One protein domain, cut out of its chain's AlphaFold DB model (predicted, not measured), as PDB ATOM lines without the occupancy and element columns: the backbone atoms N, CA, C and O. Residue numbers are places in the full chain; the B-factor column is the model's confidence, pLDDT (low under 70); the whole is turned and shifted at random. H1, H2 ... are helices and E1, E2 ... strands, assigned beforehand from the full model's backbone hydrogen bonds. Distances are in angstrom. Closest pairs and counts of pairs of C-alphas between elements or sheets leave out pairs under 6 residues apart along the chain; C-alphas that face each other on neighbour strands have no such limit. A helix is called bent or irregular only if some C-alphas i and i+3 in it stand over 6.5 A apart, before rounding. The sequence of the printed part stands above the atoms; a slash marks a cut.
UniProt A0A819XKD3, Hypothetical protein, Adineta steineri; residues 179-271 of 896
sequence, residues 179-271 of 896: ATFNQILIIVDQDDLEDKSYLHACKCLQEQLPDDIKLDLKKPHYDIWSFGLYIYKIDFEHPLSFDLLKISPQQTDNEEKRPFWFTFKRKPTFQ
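This is residues 179 to 271 of the 896 residues of the protein "Hypothetical protein" of Adineta steineri (UniProt A0A819XKD3). Two long, bent strands, E1 and E2, run side by side, with the short E3 along E1's other side, and the helix H1 packs along one face of this small sheet. Past the bent end of E2, the tiny helix H2 sits beside the last part of H1, while the long links, residues 207 to 228 and 248 to 260, loop round the outside. The 93 printed residues include two named helices and three named strands, in the order E1, H1, E2, H2, E3; the sheet's order is E2, E1, E3, all antiparallel. The class is mixed, helices and strands, with under half of the residues, 44, in named elements. The whole is compact, with a radius of gyration of the C-alphas of 13.0 A, and spans 36 by 27 by 23 A.

E1, residues 179 to 189, is the inner strand and bends by 96 degrees at residue 182. H1, residues 196 to 206, is on the sheet at a height of 9.0 A, making two layers, a helix on one face of a sheet. It lies over E1 and only just over E3, residues 261 to 263, with 3 of its C-alphas falling there; it runs along the strands, at 7 degrees to E1 on the local plane. The closest C-alphas of E1 and H1 are those of Val 188 and Ser 197, 6.3 A apart. E2, residues 229 to 243, bends by 119 degrees at residue 240 and is antiparallel to E1, with N 186 and O 232 2.9 A apart, within hydrogen-bond range. H2, residues 244 to 247, touches H1, the closest C-alphas being those of Cys 204 and Ile 247, 5.6 A apart. H2 is only just not on the sheet, with 4 pairs of C-alphas within 10 A. E3 is antiparallel to E1, with N 187 and O 261 2.8 A apart, within hydrogen-bond range. E2, H2 and E3 form a split strand-helix-strand unit, two strands running the same way with E1 between them, and its crossover is right-handed. In H1 every O i to N i+4 pair is within hydrogen-bond range; H2 is too short for such a pair, and 0 of its 1 O i to N i+3 pair is within range.

E1 begins with C-alpha 179 at (39.000, -38.582, -36.730) and is 24.8 A long from first to last C-alpha. H1 measures 15.2 A, E2 24.4 A, H2 5.3 A and E3 7.0 A. C-alpha 196, where H1 begins, is at (38.213, -13.960, -30.877), and E3 ends with C-alpha 263 at (31.392, -30.475, -34.653).

The two C-alphas farthest apart, those of Leu 193 and Gln 271, are 38.4 A apart. The printed part has no cut. The links from H1 to E2, 22 residues, and from H2 to E3, 13 residues, are long. Residues 179 to 180 of E1 form a short antiparallel pairing with residues 269 to 270. The model's mean pLDDT over the printed part is 76.3, and 24 residues are under 70, among them residues 216 to 221, 248 to 258 and 268 to 271.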
ATOM      1  N   ALA A 179      40.236 -38.694 -35.971       77.44
ATOM      2  CA  ALA A 179      39.000 -38.582 -36.730       77.44
ATOM      3  C   ALA A 179      39.286 -38.030 -38.132       77.44
ATOM      4  O   ALA A 179      39.958 -37.008 -38.270       77.44
ATOM      5  N   THR A 180      38.743 -38.679 -39.164       81.94
ATOM      6  CA  THR A 180      38.847 -38.223 -40.559       81.94
ATOM      7  C   THR A 180      37.529 -37.613 -41.040       81.94
ATOM      8  O   THR A 180      36.467 -38.224 -40.878       81.94
ATOM      9  N   PHE A 181      37.586 -36.423 -41.644       83.31
ATOM     10  CA  PHE A 181      36.429 -35.675 -42.158       83.31
ATOM     11  C   PHE A 181      36.847 -34.635 -43.215       83.31
ATOM     12  O   PHE A 181      38.018 -34.295 -43.338       83.31
ATOM     13  N   ASN A 182      35.882 -34.106 -43.975       84.94
ATOM     14  CA  ASN A 182      36.100 -33.086 -45.014       84.94
ATOM     15  C   ASN A 182      35.433 -31.725 -44.716       84.94
ATOM     16  O   ASN A 182      35.438 -30.842 -45.566       84.94
ATOM     17  N   GLN A 183      34.822 -31.561 -43.539       86.19
ATOM     18  CA  GLN A 183      34.195 -30.308 -43.108       86.19
ATOM     19  C   GLN A 183      34.210 -30.200 -41.578       86.19
ATOM     20  O   GLN A 183      33.789 -31.138 -40.894       86.19
ATOM     21  N   ILE A 184      34.630 -29.045 -41.060       87.62
ATOM     22  CA  ILE A 184      34.495 -28.652 -39.650       87.62
ATOM     23  C   ILE A 184      33.431 -27.568 -39.548       87.62
ATOM     24  O   ILE A 184      33.366 -26.656 -40.373       87.62
ATOM     25  N   LEU A 185      32.632 -27.646 -38.492       88.88
ATOM     26  CA  LEU A 185      31.790 -26.551 -38.040       88.88
ATOM     27  C   LEU A 185      32.347 -26.044 -36.704       88.88
ATOM     28  O   LEU A 185      32.343 -26.790 -35.724       88.88
ATOM     29  N   ILE A 186      32.854 -24.811 -36.673       89.00
ATOM     30  CA  ILE A 186      33.271 -24.123 -35.442       89.00
ATOM     31  C   ILE A 186      32.041 -23.427 -34.873       89.00
ATOM     32  O   ILE A 186      31.361 -22.699 -35.591       89.00
ATOM     33  N   ILE A 187      31.767 -23.634 -33.591       87.88
ATOM     34  CA  ILE A 187      30.652 -23.026 -32.866       87.88
ATOM     35  C   ILE A 187      31.227 -22.044 -31.844       87.88
ATOM     36  O   ILE A 187      32.163 -22.398 -31.119       87.88
ATOM     37  N   VAL A 188      30.661 -20.837 -31.767       86.19
ATOM     38  CA  VAL A 188      31.054 -19.786 -30.810       86.19
ATOM     39  C   VAL A 188      29.832 -19.073 -30.225       86.19
ATOM     40  O   VAL A 188      28.715 -19.217 -30.721       86.19
ATOM     41  N   ASP A 189      30.062 -18.284 -29.179       80.62
ATOM     42  CA  ASP A 189      29.059 -17.418 -28.560       80.62
ATOM     43  C   ASP A 189      28.675 -16.238 -29.478       80.62
ATOM     44  O   ASP A 189      29.531 -15.688 -30.171       80.62
ATOM     45  N   GLN A 190      27.405 -15.825 -29.479       72.75
ATOM     46  CA  GLN A 190      26.946 -14.662 -30.259       72.75
ATOM     47  C   GLN A 190      27.584 -13.346 -29.787       72.75
ATOM     48  O   GLN A 190      27.789 -12.436 -30.591       72.75
ATOM     49  N   ASP A 191      27.965 -13.271 -28.507       68.81
ATOM     50  CA  ASP A 191      28.611 -12.107 -27.888       68.81
ATOM     51  C   ASP A 191      30.125 -12.032 -28.220       68.81
ATOM     52  O   ASP A 191      30.928 -11.382 -27.529       68.81
ATOM     53  N   ASP A 192      30.560 -12.700 -29.298       71.88
ATOM     54  CA  ASP A 192      31.936 -12.687 -29.790       71.88
ATOM     55  C   ASP A 192      32.253 -11.528 -30.742       71.88
ATOM     56  O   ASP A 192      32.717 -11.712 -31.863       71.88
ATOM     57  N   LEU A 193      32.042 -10.308 -30.233       61.50
ATOM     58  CA  LEU A 193      32.135  -9.006 -30.919       61.50
ATOM     59  C   LEU A 193      33.421  -8.749 -31.745       61.50
ATOM     60  O   LEU A 193      33.450  -7.832 -32.565       61.50
ATOM     61  N   GLU A 194      34.482  -9.530 -31.535       70.81
ATOM     62  CA  GLU A 194      35.787  -9.417 -32.208       70.81
ATOM     63  C   GLU A 194      36.245 -10.741 -32.864       70.81
ATOM     64  O   GLU A 194      37.432 -10.905 -33.146       70.81
ATOM     65  N   ASP A 195      35.339 -11.709 -33.061       76.44
ATOM     66  CA  ASP A 195      35.609 -13.047 -33.627       76.44
ATOM     67  C   ASP A 195      36.740 -13.822 -32.894       76.44
ATOM     68  O   ASP A 195      37.374 -14.723 -33.450       76.44
ATOM     69  N   LYS A 196      37.035 -13.481 -31.630       79.19
ATOM     70  CA  LYS A 196      38.213 -13.960 -30.877       79.19
ATOM     71  C   LYS A 196      38.222 -15.474 -30.666       79.19
ATOM     72  O   LYS A 196      39.287 -16.090 -30.698       79.19
ATOM     73  N   SER A 197      37.058 -16.085 -30.482       81.06
ATOM     74  CA  SER A 197      36.879 -17.535 -30.327       81.06
ATOM     75  C   SER A 197      37.061 -18.258 -31.663       81.06
ATOM     76  O   SER A 197      37.696 -19.311 -31.703       81.06
ATOM     77  N   TYR A 198      36.579 -17.667 -32.763       83.38
ATOM     78  CA  TYR A 198      36.804 -18.169 -34.123       83.38
ATOM     79  C   TYR A 198      38.291 -18.088 -34.505       83.38
ATOM     80  O   TYR A 198      38.887 -19.086 -34.904       83.38
ATOM     81  N   LEU A 199      38.937 -16.941 -34.274       83.69
ATOM     82  CA  LEU A 199      40.373 -16.752 -34.502       83.69
ATOM     83  C   LEU A 199      41.233 -17.667 -33.612       83.69
ATOM     84  O   LEU A 199      42.306 -18.103 -34.032       83.69
ATOM     85  N   HIS A 200      40.780 -17.990 -32.395       82.88
ATOM     86  CA  HIS A 200      41.422 -18.990 -31.539       82.88
ATOM     87  C   HIS A 200      41.273 -20.410 -32.113       82.88
ATOM     88  O   HIS A 200      42.269 -21.131 -32.193       82.88
ATOM     89  N   ALA A 201      40.078 -20.784 -32.580       84.81
ATOM     90  CA  ALA A 201      39.830 -22.067 -33.235       84.81
ATOM     91  C   ALA A 201      40.681 -22.243 -34.501       84.81
ATOM     92  O   ALA A 201      41.364 -23.256 -34.642       84.81
ATOM     93  N   CYS A 202      40.723 -21.240 -35.385       84.94
ATOM     94  CA  CYS A 202      41.528 -21.289 -36.605       84.94
ATOM     95  C   CYS A 202      43.031 -21.426 -36.317       84.94
ATOM     96  O   CYS A 202      43.702 -22.165 -37.027       84.94
ATOM     97  N   LYS A 203      43.561 -20.818 -35.243       83.50
ATOM     98  CA  LYS A 203      44.954 -21.052 -34.808       83.50
ATOM     99  C   LYS A 203      45.188 -22.514 -34.399       83.50
ATOM    100  O   LYS A 203      46.097 -23.146 -34.925       83.50
ATOM    101  N   CYS A 204      44.331 -23.078 -33.544       81.75
ATOM    102  CA  CYS A 204      44.445 -24.479 -33.110       81.75
ATOM    103  C   CYS A 204      44.240 -25.497 -34.251       81.75
ATOM    104  O   CYS A 204      44.788 -26.596 -34.198       81.75
ATOM    105  N   LEU A 205      43.475 -25.143 -35.290       85.38
ATOM    106  CA  LEU A 205      43.360 -25.940 -36.514       85.38
ATOM    107  C   LEU A 205      44.603 -25.820 -37.399       85.38
ATOM    108  O   LEU A 205      45.106 -26.836 -37.871       85.38
ATOM    109  N   GLN A 206      45.124 -24.605 -37.592       85.12
ATOM    110  CA  GLN A 206      46.313 -24.349 -38.408       85.12
ATOM    111  C   GLN A 206      47.552 -25.079 -37.870       85.12
ATOM    112  O   GLN A 206      48.342 -25.583 -38.659       85.12
ATOM    113  N   GLU A 207      47.678 -25.218 -36.546       84.44
ATOM    114  CA  GLU A 207      48.718 -26.019 -35.880       84.44
ATOM    115  C   GLU A 207      48.645 -27.534 -36.182       84.44
ATOM    116  O   GLU A 207      49.562 -28.269 -35.815       84.44
ATOM    117  N   GLN A 208      47.572 -28.034 -36.811       84.00
ATOM    118  CA  GLN A 208      47.403 -29.435 -37.236       84.00
ATOM    119  C   GLN A 208      47.199 -29.599 -38.755       84.00
ATOM    120  O   GLN A 208      46.964 -30.718 -39.214       84.00
ATOM    121  N   LEU A 209      47.289 -28.517 -39.532       85.00
ATOM    122  CA  LEU A 209      47.205 -28.547 -40.992       85.00
ATOM    123  C   LEU A 209      48.607 -28.602 -41.633       85.00
ATOM    124  O   LEU A 209      49.558 -28.082 -41.051       85.00
ATOM    125  N   PRO A 210      48.746 -29.199 -42.832       81.56
ATOM    126  CA  PRO A 210      49.927 -29.031 -43.680       81.56
ATOM    127  C   PRO A 210      50.223 -27.552 -43.996       81.56
ATOM    128  O   PRO A 210      49.292 -26.758 -44.141       81.56
ATOM    129  N   ASP A 211      51.502 -27.184 -44.142       78.69
ATOM    130  CA  ASP A 211      51.956 -25.793 -44.361       78.69
ATOM    131  C   ASP A 211      51.396 -25.135 -45.644       78.69
ATOM    132  O   ASP A 211      51.334 -23.903 -45.753       78.69
ATOM    133  N   ASP A 212      50.994 -25.952 -46.622       78.12
ATOM    134  CA  ASP A 212      50.335 -25.551 -47.865       78.12
ATOM    135  C   ASP A 212      48.855 -25.162 -47.683       78.12
ATOM    136  O   ASP A 212      48.343 -24.347 -48.453       78.12
ATOM    137  N   ILE A 213      48.179 -25.651 -46.634       80.38
ATOM    138  CA  ILE A 213      46.767 -25.354 -46.355       80.38
ATOM    139  C   ILE A 213      46.668 -24.227 -45.323       80.38
ATOM    140  O   ILE A 213      46.824 -24.446 -44.122       80.38
ATOM    141  N   LYS A 214      46.343 -23.012 -45.780       79.25
ATOM    142  CA  LYS A 214      46.136 -21.838 -44.915       79.25
ATOM    143  C   LYS A 214      44.658 -21.495 -44.767       79.25
ATOM    144  O   LYS A 214      43.966 -21.299 -45.762       79.25
ATOM    145  N   LEU A 215      44.189 -21.394 -43.525       79.00
ATOM    146  CA  LEU A 215      42.821 -20.967 -43.212       79.00
ATOM    147  C   LEU A 215      42.662 -19.450 -43.396       79.00
ATOM    148  O   LEU A 215      43.551 -18.684 -43.020       79.00
ATOM    149  N   ASP A 216      41.523 -19.007 -43.939       68.06
ATOM    150  CA  ASP A 216      41.205 -17.576 -43.985       68.06
ATOM    151  C   ASP A 216      40.849 -17.068 -42.576       68.06
ATOM    152  O   ASP A 216      40.139 -17.722 -41.813       68.06
ATOM    153  N   LEU A 217      41.383 -15.897 -42.231       68.06
ATOM    154  CA  LEU A 217      41.178 -15.206 -40.955       68.06
ATOM    155  C   LEU A 217      40.259 -13.980 -41.102       68.06
ATOM    156  O   LEU A 217      40.016 -13.272 -40.127       68.06
ATOM    157  N   LYS A 218      39.763 -13.695 -42.313       61.22
ATOM    158  CA  LYS A 218      38.729 -12.679 -42.550       61.22
ATOM    159  C   LYS A 218      37.394 -13.119 -41.950       61.22
ATOM    160  O   LYS A 218      37.105 -14.310 -41.902       61.22
ATOM    161  N   LYS A 219      36.566 -12.142 -41.557       55.94
ATOM    162  CA  LYS A 219      35.199 -12.351 -41.045       55.94
ATOM    163  C   LYS A 219      34.388 -13.232 -42.011       55.94
ATOM    164  O   LYS A 219      34.050 -12.748 -43.094       55.94
ATOM    165  N   PRO A 220      34.067 -14.490 -41.660       64.69
ATOM    166  CA  PRO A 220      33.270 -15.351 -42.520       64.69
ATOM    167  C   PRO A 220      31.777 -15.051 -42.354       64.69
ATOM    168  O   PRO A 220      31.342 -14.502 -41.343       64.69
ATOM    169  N   HIS A 221      30.975 -15.493 -43.322       66.50
ATOM    170  CA  HIS A 221      29.536 -15.639 -43.114       66.50
ATOM    171  C   HIS A 221      29.310 -16.723 -42.051       66.50
ATOM    172  O   HIS A 221      29.780 -17.854 -42.209       66.50
ATOM    173  N   TYR A 222      28.614 -16.375 -40.971       75.38
ATOM    174  CA  TYR A 222      28.109 -17.330 -39.987       75.38
ATOM    175  C   TYR A 222      26.629 -17.618 -40.241       75.38
ATOM    176  O   TYR A 222      25.919 -16.769 -40.782       75.38
ATOM    177  N   ASP A 223      26.170 -18.789 -39.811       78.62
ATOM    178  CA  ASP A 223      24.746 -19.089 -39.641       78.62
ATOM    179  C   ASP A 223      24.379 -19.038 -38.146       78.62
ATOM    180  O   ASP A 223      25.237 -19.208 -37.270       78.62
ATOM    181  N   ILE A 224      23.094 -18.849 -37.834       78.56
ATOM    182  CA  ILE A 224      22.581 -19.008 -36.465       78.56
ATOM    183  C   ILE A 224      22.359 -20.499 -36.193       78.56
ATOM    184  O   ILE A 224      21.594 -21.175 -36.883       78.56
ATOM    185  N   TRP A 225      23.018 -21.016 -35.160       77.38
ATOM    186  CA  TRP A 225      22.874 -22.389 -34.686       77.38
ATOM    187  C   TRP A 225      21.953 -22.472 -33.458       77.38
ATOM    188  O   TRP A 225      21.306 -21.509 -33.046       77.38
ATOM    189  N   SER A 226      21.857 -23.664 -32.864       68.88
ATOM    190  CA  SER A 226      21.051 -23.882 -31.660       68.88
ATOM    191  C   SER A 226      21.487 -22.948 -30.523       68.88
ATOM    192  O   SER A 226      22.674 -22.683 -30.350       68.88
ATOM    193  N   PHE A 227      20.513 -22.503 -29.724       70.50
ATOM    194  CA  PHE A 227      20.688 -21.662 -28.529       70.50
ATOM    195  C   PHE A 227      21.122 -20.204 -28.743       70.50
ATOM    196  O   PHE A 227      21.430 -19.540 -27.753       70.50
ATOM    197  N   GLY A 228      21.135 -19.713 -29.987       70.75
ATOM    198  CA  GLY A 228      21.696 -18.396 -30.306       70.75
ATOM    199  C   GLY A 228      23.224 -18.395 -30.261       70.75
ATOM    200  O   GLY A 228      23.831 -17.439 -29.801       70.75
ATOM    201  N   LEU A 229      23.842 -19.498 -30.686       82.81
ATOM    202  CA  LEU A 229      25.274 -19.580 -30.972       82.81
ATOM    203  C   LEU A 229      25.501 -19.359 -32.471       82.81
ATOM    204  O   LEU A 229      24.645 -19.725 -33.278       82.81
ATOM    205  N   TYR A 230      26.660 -18.834 -32.857       85.31
ATOM    206  CA  TYR A 230      27.047 -18.737 -34.266       85.31
ATOM    207  C   TYR A 230      27.852 -19.957 -34.703       85.31
ATOM    208  O   TYR A 230      28.606 -20.538 -33.916       85.31
ATOM    209  N   ILE A 231      27.686 -20.350 -35.968       87.88
ATOM    210  CA  ILE A 231      28.414 -21.466 -36.570       87.88
ATOM    211  C   ILE A 231      29.142 -21.018 -37.839       87.88
ATOM    212  O   ILE A 231      28.537 -20.515 -38.784       87.88
ATOM    213  N   TYR A 232      30.460 -21.210 -37.847       87.06
ATOM    214  CA  TYR A 232      31.339 -20.942 -38.981       87.06
ATOM    215  C   TYR A 232      31.737 -22.265 -39.636       87.06
ATOM    216  O   TYR A 232      32.108 -23.229 -38.957       87.06
ATOM    217  N   LYS A 233      31.671 -22.322 -40.967       87.62
ATOM    218  CA  LYS A 233      31.875 -23.546 -41.750       87.62
ATOM    219  C   LYS A 233      33.232 -23.525 -42.457       87.62
ATOM    220  O   LYS A 233      33.474 -22.646 -43.278       87.62
ATOM    221  N   ILE A 234      34.074 -24.525 -42.202       86.12
ATOM    222  CA  ILE A 234      35.333 -24.753 -42.925       86.12
ATOM    223  C   ILE A 234      35.189 -26.039 -43.742       86.12
ATOM    224  O   ILE A 234      35.015 -27.118 -43.174       86.12
ATOM    225  N   ASP A 235      35.255 -25.917 -45.067       85.00
ATOM    226  CA  ASP A 235      35.350 -27.047 -45.998       85.00
ATOM    227  C   ASP A 235      36.818 -27.351 -46.318       85.00
ATOM    228  O   ASP A 235      37.640 -26.441 -46.407       85.00
ATOM    229  N   PHE A 236      37.124 -28.626 -46.557       83.62
ATOM    230  CA  PHE A 236      38.391 -29.073 -47.133       83.62
ATOM    231  C   PHE A 236      38.114 -29.841 -48.429       83.62
ATOM    232  O   PHE A 236      37.200 -30.670 -48.477       83.62
ATOM    233  N   GLU A 237      38.914 -29.600 -49.471       82.31
ATOM    234  CA  GLU A 237      38.763 -30.272 -50.774       82.31
ATOM    235  C   GLU A 237      38.916 -31.796 -50.664       82.31
ATOM    236  O   GLU A 237      38.305 -32.555 -51.421       82.31
ATOM    237  N   HIS A 238      39.720 -32.259 -49.704       83.44
ATOM    238  CA  HIS A 238      39.989 -33.668 -49.429       83.44
ATOM    239  C   HIS A 238      39.758 -33.985 -47.939       83.44
ATOM    240  O   HIS A 238      39.915 -33.101 -47.094       83.44
ATOM    241  N   PRO A 239      39.386 -35.229 -47.570       84.50
ATOM    242  CA  PRO A 239      39.239 -35.609 -46.168       84.50
ATOM    243  C   PRO A 239      40.589 -35.596 -45.443       84.50
ATOM    244  O   PRO A 239      41.502 -36.338 -45.803       84.50
ATOM    245  N   LEU A 240      40.692 -34.795 -44.387       84.38
ATOM    246  CA  LEU A 240      41.880 -34.680 -43.547       84.38
ATOM    247  C   LEU A 240      41.667 -35.432 -42.224       84.38
ATOM    248  O   LEU A 240      40.534 -35.613 -41.771       84.38
ATOM    249  N   SER A 241      42.759 -35.922 -41.634       84.06
ATOM    250  CA  SER A 241      42.749 -36.715 -40.397       84.06
ATOM    251  C   SER A 241      43.362 -35.928 -39.250       84.06
ATOM    252  O   SER A 241      44.485 -35.447 -39.365       84.06
ATOM    253  N   PHE A 242      42.637 -35.834 -38.140       82.75
ATOM    254  CA  PHE A 242      42.968 -34.920 -37.055       82.75
ATOM    255  C   PHE A 242      42.839 -35.564 -35.674       82.75
ATOM    256  O   PHE A 242      41.976 -36.409 -35.441       82.75
ATOM    257  N   ASP A 243      43.667 -35.111 -34.732       83.19
ATOM    258  CA  ASP A 243      43.624 -35.512 -33.326       83.19
ATOM    259  C   ASP A 243      42.692 -34.589 -32.520       83.19
ATOM    260  O   ASP A 243      42.994 -33.414 -32.278       83.19
ATOM    261  N   LEU A 244      41.554 -35.134 -32.075       81.19
ATOM    262  CA  LEU A 244      40.545 -34.383 -31.321       81.19
ATOM    263  C   LEU A 244      41.077 -33.834 -29.982       81.19
ATOM    264  O   LEU A 244      40.536 -32.840 -29.498       81.19
ATOM    265  N   LEU A 245      42.131 -34.420 -29.390       79.50
ATOM    266  CA  LEU A 245      42.738 -33.913 -28.147       79.50
ATOM    267  C   LEU A 245      43.547 -32.629 -28.349       79.50
ATOM    268  O   LEU A 245      43.751 -31.892 -27.385       79.50
ATOM    269  N   LYS A 246      44.028 -32.359 -29.568       77.44
ATOM    270  CA  LYS A 246      44.823 -31.160 -29.885       77.44
ATOM    271  C   LYS A 246      43.953 -30.003 -30.369       77.44
ATOM    272  O   LYS A 246      44.231 -28.856 -30.042       77.44
ATOM    273  N   ILE A 247      42.886 -30.313 -31.108       75.69
ATOM    274  CA  ILE A 247      41.936 -29.316 -31.630       75.69
ATOM    275  C   ILE A 247      40.895 -28.917 -30.577       75.69
ATOM    276  O   ILE A 247      40.438 -27.775 -30.563       75.69
ATOM    277  N   SER A 248      40.535 -29.820 -29.656       68.31
ATOM    278  CA  SER A 248      39.782 -29.436 -28.458       68.31
ATOM    279  C   SER A 248      40.636 -28.473 -27.632       68.31
ATOM    280  O   SER A 248      41.740 -28.859 -27.245       68.31
ATOM    281  N   PRO A 249      40.160 -27.247 -27.327       61.97
ATOM    282  CA  PRO A 249      41.006 -26.207 -26.755       61.97
ATOM    283  C   PRO A 249      41.568 -26.633 -25.395       61.97
ATOM    284  O   PRO A 249      40.858 -26.697 -24.384       61.97
ATOM    285  N   GLN A 250      42.867 -26.940 -25.374       53.94
ATOM    286  CA  GLN A 250      43.579 -27.260 -24.143       53.94
ATOM    287  C   GLN A 250      43.647 -26.023 -23.236       53.94
ATOM    288  O   GLN A 250      43.525 -24.883 -23.689       53.94
ATOM    289  N   GLN A 251      43.758 -26.254 -21.928       51.25
ATOM    290  CA  GLN A 251      43.511 -25.225 -20.916       51.25
ATOM    291  C   GLN A 251      44.445 -24.017 -21.060       51.25
ATOM    292  O   GLN A 251      45.661 -24.145 -20.944       51.25
ATOM    293  N   THR A 252      43.859 -22.828 -21.210       47.91
ATOM    294  CA  THR A 252      44.571 -21.551 -21.100       47.91
ATOM    295  C   THR A 252      43.765 -20.572 -20.260       47.91
ATOM    296  O   THR A 252      42.620 -20.276 -20.593       47.91
ATOM    297  N   ASP A 253      44.382 -20.020 -19.220       45.66
ATOM    298  CA  ASP A 253      43.827 -18.928 -18.408       45.66
ATOM    299  C   ASP A 253      44.228 -17.542 -18.968       45.66
ATOM    300  O   ASP A 253      44.464 -16.602 -18.218       45.66
ATOM    301  N   ASN A 254      44.341 -17.426 -20.301       55.47
ATOM    302  CA  ASN A 254      44.623 -16.177 -21.017       55.47
ATOM    303  C   ASN A 254      43.307 -15.585 -21.558       55.47
ATOM    304  O   ASN A 254      42.577 -16.270 -22.276       55.47
ATOM    305  N   GLU A 255      43.025 -14.318 -21.250       49.75
ATOM    306  CA  GLU A 255      41.802 -13.608 -21.657       49.75
ATOM    307  C   GLU A 255      41.672 -13.429 -23.182       49.75
ATOM    308  O   GLU A 255      40.558 -13.327 -23.698       49.75
ATOM    309  N   GLU A 256      42.779 -13.484 -23.931       52.50
ATOM    310  CA  GLU A 256      42.768 -13.487 -25.404       52.50
ATOM    311  C   GLU A 256      42.161 -14.769 -26.009       52.50
ATOM    312  O   GLU A 256      41.792 -14.791 -27.184       52.50
ATOM    313  N   LYS A 257      42.073 -15.855 -25.229       62.41
ATOM    314  CA  LYS A 257      41.669 -17.191 -25.685       62.41
ATOM    315  C   LYS A 257      40.257 -17.539 -25.215       62.41
ATOM    316  O   LYS A 257      40.052 -18.334 -24.295       62.41
ATOM    317  N   ARG A 258      39.263 -16.960 -25.892       69.00
ATOM    318  CA  ARG A 258      37.841 -17.273 -25.678       69.00
ATOM    319  C   ARG A 258      37.492 -18.733 -26.045       69.00
ATOM    320  O   ARG A 258      38.202 -19.353 -26.850       69.00
ATOM    321  N   PRO A 259      36.441 -19.311 -25.426       78.44
ATOM    322  CA  PRO A 259      36.039 -20.692 -25.660       78.44
ATOM    323  C   PRO A 259      35.257 -20.856 -26.966       78.44
ATOM    324  O   PRO A 259      34.376 -20.066 -27.280       78.44
ATOM    325  N   PHE A 260      35.529 -21.947 -27.670       85.44
ATOM    326  CA  PHE A 260      34.777 -22.408 -28.834       85.44
ATOM    327  C   PHE A 260      34.492 -23.906 -28.689       85.44
ATOM    328  O   PHE A 260      35.148 -24.601 -27.902       85.44
ATOM    329  N   TRP A 261      33.548 -24.412 -29.477       88.94
ATOM    330  CA  TRP A 261      33.374 -25.846 -29.719       88.94
ATOM    331  C   TRP A 261      33.564 -26.148 -31.202       88.94
ATOM    332  O   TRP A 261      33.530 -25.248 -32.039       88.94
ATOM    333  N   PHE A 262      33.713 -27.424 -31.545       88.94
ATOM    334  CA  PHE A 262      33.624 -27.863 -32.935       88.94
ATOM    335  C   PHE A 262      32.741 -29.106 -33.084       88.94
ATOM    336  O   PHE A 262      32.557 -29.883 -32.144       88.94
ATOM    337  N   THR A 263      32.187 -29.299 -34.277       87.44
ATOM    338  CA  THR A 263      31.392 -30.475 -34.653       87.44
ATOM    339  C   THR A 263      31.592 -30.827 -36.131       87.44
ATOM    340  O   THR A 263      32.194 -30.072 -36.898       87.44
ATOM    341  N   PHE A 264      31.094 -31.996 -36.536       84.12
ATOM    342  CA  PHE A 264      31.245 -32.559 -37.876       84.12
ATOM    343  C   PHE A 264      29.870 -32.835 -38.489       84.12
ATOM    344  O   PHE A 264      29.054 -33.550 -37.903       84.12
ATOM    345  N   LYS A 265      29.620 -32.320 -39.702       74.25
ATOM    346  CA  LYS A 265      28.349 -32.516 -40.434       74.25
ATOM    347  C   LYS A 265      28.078 -33.979 -40.810       74.25
ATOM    348  O   LYS A 265      26.937 -34.356 -41.066       74.25
ATOM    349  N   ARG A 266      29.120 -34.811 -40.852       72.81
ATOM    350  CA  ARG A 266      29.043 -36.265 -41.034       72.81
ATOM    351  C   ARG A 266      29.686 -36.952 -39.834       72.81
ATOM    352  O   ARG A 266      30.565 -36.380 -39.195       72.81
ATOM    353  N   LYS A 267      29.265 -38.186 -39.552       74.38
ATOM    354  CA  LYS A 267      29.910 -39.036 -38.546       74.38
ATOM    355  C   LYS A 267      31.406 -39.181 -38.887       74.38
ATOM    356  O   LYS A 267      31.692 -39.608 -40.007       74.38
ATOM    357  N   PRO A 268      32.340 -38.846 -37.977       68.50
ATOM    358  CA  PRO A 268      33.766 -39.001 -38.235       68.50
ATOM    359  C   PRO A 268      34.139 -40.479 -38.372       68.50
ATOM    360  O   PRO A 268      33.627 -41.335 -37.643       68.50
ATOM    361  N   THR A 269      35.063 -40.770 -39.285       66.81
ATOM    362  CA  THR A 269      35.648 -42.108 -39.419       66.81
ATOM    363  C   THR A 269      36.827 -42.230 -38.458       66.81
ATOM    364  O   THR A 269      37.739 -41.406 -38.500       66.81
ATOM    365  N   PHE A 270      36.811 -43.255 -37.603       65.94
ATOM    366  CA  PHE A 270      37.917 -43.620 -36.712       65.94
ATOM    367  C   PHE A 270      38.680 -44.807 -37.311       65.94
ATOM    368  O   PHE A 270      38.057 -45.690 -37.902       65.94
ATOM    369  N   GLN A 271      40.006 -44.837 -37.165       51.88
ATOM    370  CA  GLN A 271      40.853 -45.764 -37.933       51.88
ATOM    371  C   GLN A 271      40.822 -47.230 -37.447       51.88
ATOM    372  O   GLN A 271      41.044 -48.132 -38.251       51.88
TER     373      GLN A 271